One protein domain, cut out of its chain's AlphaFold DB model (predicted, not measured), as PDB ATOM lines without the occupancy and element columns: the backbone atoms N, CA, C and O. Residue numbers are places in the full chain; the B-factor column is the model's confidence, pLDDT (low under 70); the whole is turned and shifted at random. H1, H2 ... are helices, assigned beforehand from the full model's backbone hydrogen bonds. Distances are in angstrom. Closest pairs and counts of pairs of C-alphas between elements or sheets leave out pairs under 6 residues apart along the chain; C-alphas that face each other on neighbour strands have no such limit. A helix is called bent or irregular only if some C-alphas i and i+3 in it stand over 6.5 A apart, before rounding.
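AT A GLANCE: This is residues 3 to 46 of the 61 residues of an uncharacterized protein of Mesorhizobium sp (UniProt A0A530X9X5). Two helices, H1 and H3, make an open V: they come near each other where H1 ends and H3 begins, and at their far ends lie the first printed residue, Ala 3, which begins H1, and the last, Ala 46, which follows H3. The short helix H2 packs on the last part of H1 at the narrow end of the V, and the link before it, residues 13 to 21, loops out to Thr 17. The printed part has 44 residues, with three named helices in the order H1, H2, H3 and no named strand; its class is all helix. It is only just compact, close to loose, with a radius of gyration of the C-alphas of 10.7 A, and elongated, spanning 34 by 17 by 16 A.

HOW THE PARTS SIT: H1, residues 3 to 12, touches H2, residues 22 to 25; their closest C-alphas, those of Asn 10 and Pro 22, are 5.0 A apart. H3, residues 35 to 45, is close to H1 but not clearly touching, with the closest C-alphas, those of Ile 12 and Met 35, 6.9 A apart. H1 and H3 run opposite ways at a steep tilt of 44 degrees. H2 and H3 are apart. In H1 and H3 every O i to N i+4 pair is within hydrogen-bond range; H2 is too short for such a pair, and its one O i to N i+3 pair is within range.

IN THESE COORDINATES: H1 begins at C-alpha 3, (155.579, 151.788, 173.532), and is 13.5 A long from first to last C-alpha. It is neither bent nor irregular, but only just: C-alphas 9 and 12 are 6.0 A apart. H2 is 5.1 A long and begins at C-alpha 22, (157.199, 138.798, 181.637). H3 is 15.8 A long and ends at C-alpha 45, (142.495, 152.522, 169.588).

THE WHOLE: The two C-alphas farthest apart, those of Thr 17 and Ala 46, are 34.4 A apart. The links H1 to H2 and H2 to H3 are short, with 9 residues each. The printed part has no cut. Its mean pLDDT is 86.2, and no printed residue is under 70.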
ATOM      1  N   ALA A   3     156.877 152.415 173.261       84.50
ATOM      2  CA  ALA A   3     155.579 151.788 173.532       84.50
ATOM      3  C   ALA A   3     155.390 150.422 172.837       84.50
ATOM      4  O   ALA A   3     155.155 149.415 173.501       84.50
ATOM      5  N   ILE A   4     155.578 150.357 171.515       85.88
ATOM      6  CA  ILE A   4     155.401 149.108 170.751       85.88
ATOM      7  C   ILE A   4     156.382 148.026 171.227       85.88
ATOM      8  O   ILE A   4     155.995 146.878 171.432       85.88
ATOM      9  N   TYR A   5     157.640 148.403 171.480       87.25
ATOM     10  CA  TYR A   5     158.648 147.474 171.985       87.25
ATOM     11  C   TYR A   5     158.287 146.930 173.372       87.25
ATOM     12  O   TYR A   5     158.395 145.727 173.605       87.25
ATOM     13  N   THR A   6     157.822 147.794 174.281       88.81
ATOM     14  CA  THR A   6     157.417 147.371 175.627       88.81
ATOM     15  C   THR A   6     156.252 146.393 175.590       88.81
ATOM     16  O   THR A   6     156.259 145.430 176.351       88.81
ATOM     17  N   VAL A   7     155.292 146.570 174.680       88.88
ATOM     18  CA  VAL A   7     154.170 145.632 174.554       88.88
ATOM     19  C   VAL A   7     154.649 144.300 173.975       88.88
ATOM     20  O   VAL A   7     154.395 143.249 174.560       88.88
ATOM     21  N   TRP A   8     155.434 144.328 172.897       89.38
ATOM     22  CA  TRP A   8     155.964 143.108 172.287       89.38
ATOM     23  C   TRP A   8     156.828 142.286 173.256       89.38
ATOM     24  O   TRP A   8     156.646 141.075 173.375       89.38
ATOM     25  N   TYR A   9     157.735 142.927 173.997       89.19
ATOM     26  CA  TYR A   9     158.619 142.224 174.927       89.19
ATOM     27  C   TYR A   9     157.863 141.620 176.120       89.19
ATOM     28  O   TYR A   9     158.193 140.513 176.544       89.19
ATOM     29  N   ASN A  10     156.859 142.322 176.658       88.62
ATOM     30  CA  ASN A  10     156.143 141.873 177.853       88.62
ATOM     31  C   ASN A  10     155.024 140.866 177.563       88.62
ATOM     32  O   ASN A  10     154.789 140.005 178.408       88.62
ATOM     33  N   PHE A  11     154.351 140.955 176.409       86.56
ATOM     34  CA  PHE A  11     153.138 140.175 176.123       86.56
ATOM     35  C   PHE A  11     153.304 139.107 175.034       86.56
ATOM     36  O   PHE A  11     152.598 138.103 175.081       86.56
ATOM     37  N   ILE A  12     154.239 139.285 174.093       89.12
ATOM     38  CA  ILE A  12     154.395 138.394 172.924       89.12
ATOM     39  C   ILE A  12     155.675 137.562 173.035       89.12
ATOM     40  O   ILE A  12     155.694 136.362 172.761       89.12
ATOM     41  N   LYS A  13     156.785 138.184 173.440       89.06
ATOM     42  CA  LYS A  13     158.089 137.523 173.455       89.06
ATOM     43  C   LYS A  13     158.210 136.544 174.621       89.06
ATOM     44  O   LYS A  13     158.219 136.929 175.789       89.06
ATOM     45  N   MET A  14     158.448 135.277 174.299       88.88
ATOM     46  CA  MET A  14     158.794 134.265 175.294       88.88
ATOM     47  C   MET A  14     160.201 134.524 175.857       88.88
ATOM     48  O   MET A  14     161.187 134.602 175.113       88.88
ATOM     49  N   HIS A  15     160.314 134.670 177.178       88.38
ATOM     50  CA  HIS A  15     161.602 134.931 177.809       88.38
ATOM     51  C   HIS A  15     162.406 133.632 177.951       88.38
ATOM     52  O   HIS A  15     161.903 132.624 178.447       88.38
ATOM     53  N   LYS A  16     163.686 133.642 177.548       85.38
ATOM     54  CA  LYS A  16     164.512 132.420 177.476       85.38
ATOM     55  C   LYS A  16     164.667 131.704 178.824       85.38
ATOM     56  O   LYS A  16     164.662 130.473 178.845       85.38
ATOM     57  N   THR A  17     164.812 132.465 179.911       87.25
ATOM     58  CA  THR A  17     164.998 131.934 181.274       87.25
ATOM     59  C   THR A  17     163.679 131.600 181.963       87.25
ATOM     60  O   THR A  17     163.571 130.537 182.557       87.25
ATOM     61  N   LEU A  18     162.665 132.465 181.846       84.06
ATOM     62  CA  LEU A  18     161.378 132.299 182.530       84.06
ATOM     63  C   LEU A  18     160.479 131.272 181.827       84.06
ATOM     64  O   LEU A  18     159.523 130.799 182.425       84.06
ATOM     65  N   LYS A  19     160.751 130.956 180.549       86.50
ATOM     66  CA  LYS A  19     159.926 130.095 179.672       86.50
ATOM     67  C   LYS A  19     158.476 130.569 179.495       86.50
ATOM     68  O   LYS A  19     157.679 129.896 178.857       86.50
ATOM     69  N   MET A  20     158.166 131.756 179.998       86.25
ATOM     70  CA  MET A  20     156.890 132.451 179.905       86.25
ATOM     71  C   MET A  20     157.152 133.926 179.587       86.25
ATOM     72  O   MET A  20     158.305 134.378 179.586       86.25
ATOM     73  N   THR A  21     156.104 134.679 179.267       90.88
ATOM     74  CA  THR A  21     156.246 136.119 179.044       90.88
ATOM     75  C   THR A  21     156.381 136.852 180.382       90.88
ATOM     76  O   THR A  21     155.849 136.388 181.397       90.88
ATOM     77  N   PRO A  22     157.081 137.999 180.421       90.31
ATOM     78  CA  PRO A  22     157.199 138.798 181.637       90.31
ATOM     79  C   PRO A  22     155.844 139.201 182.239       90.31
ATOM     80  O   PRO A  22     155.687 139.155 183.456       90.31
ATOM     81  N   ALA A  23     154.843 139.522 181.409       89.88
ATOM     82  CA  ALA A  23     153.498 139.855 181.884       89.88
ATOM     83  C   ALA A  23     152.780 138.661 182.536       89.88
ATOM     84  O   ALA A  23     152.005 138.863 183.470       89.88
ATOM     85  N   MET A  24     153.056 137.432 182.082       88.88
ATOM     86  CA  MET A  24     152.541 136.215 182.719       88.88
ATOM     87  C   MET A  24     153.237 135.935 184.049       88.88
ATOM     88  O   MET A  24     152.568 135.652 185.039       88.88
ATOM     89  N   ALA A  25     154.561 136.095 184.113       87.50
ATOM     90  CA  ALA A  25     155.310 135.935 185.361       87.50
ATOM     91  C   ALA A  25     154.894 136.961 186.434       87.50
ATOM     92  O   ALA A  25     154.875 136.646 187.620       87.50
ATOM     93  N   ALA A  26     154.537 138.178 186.015       88.69
ATOM     94  CA  ALA A  26     154.045 139.236 186.894       88.69
ATOM     95  C   ALA A  26     152.545 139.120 187.241       88.69
ATOM     96  O   ALA A  26     152.037 139.951 187.988       88.69
ATOM     97  N   GLY A  27     151.817 138.140 186.687       86.75
ATOM     98  CA  GLY A  27     150.376 137.970 186.917       86.75
ATOM     99  C   GLY A  27     149.491 139.051 186.280       86.75
ATOM    100  O   GLY A  27     148.321 139.169 186.630       86.75
ATOM    101  N   VAL A  28     150.030 139.842 185.347       85.56
ATOM    102  CA  VAL A  28     149.309 140.927 184.655       85.56
ATOM    103  C   VAL A  28     148.416 140.377 183.541       85.56
ATOM    104  O   VAL A  28     147.329 140.892 183.299       85.56
ATOM    105  N   SER A  29     148.868 139.322 182.861       82.25
ATOM    106  CA  SER A  29     148.093 138.595 181.854       82.25
ATOM    107  C   SER A  29     148.193 137.104 182.127       82.25
ATOM    108  O   SER A  29     149.263 136.622 182.478       82.25
ATOM    109  N   GLN A  30     147.102 136.366 181.942       79.19
ATOM    110  CA  GLN A  30     147.108 134.898 182.006       79.19
ATOM    111  C   GLN A  30     147.238 134.257 180.617       79.19
ATOM    112  O   GLN A  30     147.431 133.049 180.511       79.19
ATOM    113  N   THR A  31     147.135 135.054 179.549       82.69
ATOM    114  CA  THR A  31     147.180 134.586 178.162       82.69
ATOM    115  C   THR A  31     148.403 135.128 177.431       82.69
ATOM    116  O   THR A  31     148.836 136.268 177.643       82.69
ATOM    117  N   LEU A  32     148.954 134.292 176.549       84.06
ATOM    118  CA  LEU A  32     149.958 134.694 175.571       84.06
ATOM    119  C   LEU A  32     149.269 135.469 174.447       84.06
ATOM    120  O   LEU A  32     148.244 135.019 173.940       84.06
ATOM    121  N   TRP A  33     149.832 136.611 174.058       84.25
ATOM    122  CA  TRP A  33     149.308 137.391 172.938       84.25
ATOM    123  C   TRP A  33     150.026 137.021 171.644       84.25
ATOM    124  O   TRP A  33     151.245 136.814 171.636       84.25
ATOM    125  N   SER A  34     149.273 136.969 170.547       85.62
ATOM    126  CA  SER A  34     149.829 136.903 169.198       85.62
ATOM    127  C   SER A  34     150.192 138.301 168.680       85.62
ATOM    128  O   SER A  34     149.837 139.323 169.273       85.62
ATOM    129  N   MET A  35     150.940 138.360 167.573       83.50
ATOM    130  CA  MET A  35     151.220 139.641 166.915       83.50
ATOM    131  C   MET A  35     149.954 140.242 166.288       83.50
ATOM    132  O   MET A  35     149.813 141.463 166.266       83.50
ATOM    133  N   ASP A  36     149.019 139.397 165.852       86.50
ATOM    134  CA  ASP A  36     147.752 139.826 165.258       86.50
ATOM    135  C   ASP A  36     146.856 140.501 166.307       86.50
ATOM    136  O   ASP A  36     146.371 141.607 166.073       86.50
ATOM    137  N   ASP A  37     146.772 139.938 167.522       85.19
ATOM    138  CA  ASP A  37     146.030 140.541 168.644       85.19
ATOM    139  C   ASP A  37     146.537 141.950 168.997       85.19
ATOM    140  O   ASP A  37     145.780 142.815 169.449       85.19
ATOM    141  N   LEU A  38     147.843 142.186 168.833       84.62
ATOM    142  CA  LEU A  38     148.443 143.496 169.067       84.62
ATOM    143  C   LEU A  38     148.014 144.498 167.994       84.62
ATOM    144  O   LEU A  38     147.638 145.620 168.337       84.62
ATOM    145  N   CYS A  39     148.061 144.100 166.723       85.12
ATOM    146  CA  CYS A  39     147.623 144.936 165.608       85.12
ATOM    147  C   CYS A  39     146.139 145.291 165.738       85.12
ATOM    148  O   CYS A  39     145.797 146.469 165.688       85.12
ATOM    149  N   GLU A  40     145.277 144.315 166.034       88.06
ATOM    150  CA  GLU A  40     143.842 144.554 166.227       88.06
ATOM    151  C   GLU A  40     143.567 145.563 167.349       88.06
ATOM    152  O   GLU A  40     142.739 146.464 167.207       88.06
ATOM    153  N   LYS A  41     144.289 145.463 168.472       84.31
ATOM    154  CA  LYS A  41     144.155 146.421 169.580       84.31
ATOM    155  C   LYS A  41     144.675 147.806 169.219       84.31
ATOM    156  O   LYS A  41     144.110 148.798 169.678       84.31
ATOM    157  N   MET A  42     145.741 147.886 168.428       84.38
ATOM    158  CA  MET A  42     146.248 149.161 167.926       84.38
ATOM    159  C   MET A  42     145.228 149.828 167.002       84.38
ATOM    160  O   MET A  42     144.948 151.013 167.181       84.38
ATOM    161  N   ASP A  43     144.629 149.068 166.089       84.50
ATOM    162  CA  ASP A  43     143.612 149.562 165.160       84.50
ATOM    163  C   ASP A  43     142.324 149.972 165.881       84.50
ATOM    164  O   ASP A  43     141.734 151.000 165.555       84.50
ATOM    165  N   ALA A  44     141.921 149.233 166.920       85.69
ATOM    166  CA  ALA A  44     140.768 149.583 167.748       85.69
ATOM    167  C   ALA A  44     140.941 150.919 168.496       85.69
ATOM    168  O   ALA A  44     139.959 151.619 168.747       85.69
ATOM    169  N   VAL A  45     142.176 151.274 168.871       81.88
ATOM    170  CA  VAL A  45     142.495 152.522 169.588       81.88
ATOM    171  C   VAL A  45     142.823 153.667 168.625       81.88
ATOM    172  O   VAL A  45     142.723 154.837 169.005       81.88
ATOM    173  N   ALA A  46     143.212 153.365 167.384       79.25
ATOM    174  CA  ALA A  46     143.588 154.373 166.409       79.25
ATOM    175  C   ALA A  46     142.412 155.337 166.145       79.25
ATOM    176  O   ALA A  46     141.304 154.900 165.814       79.25
TER     177      ALA A  46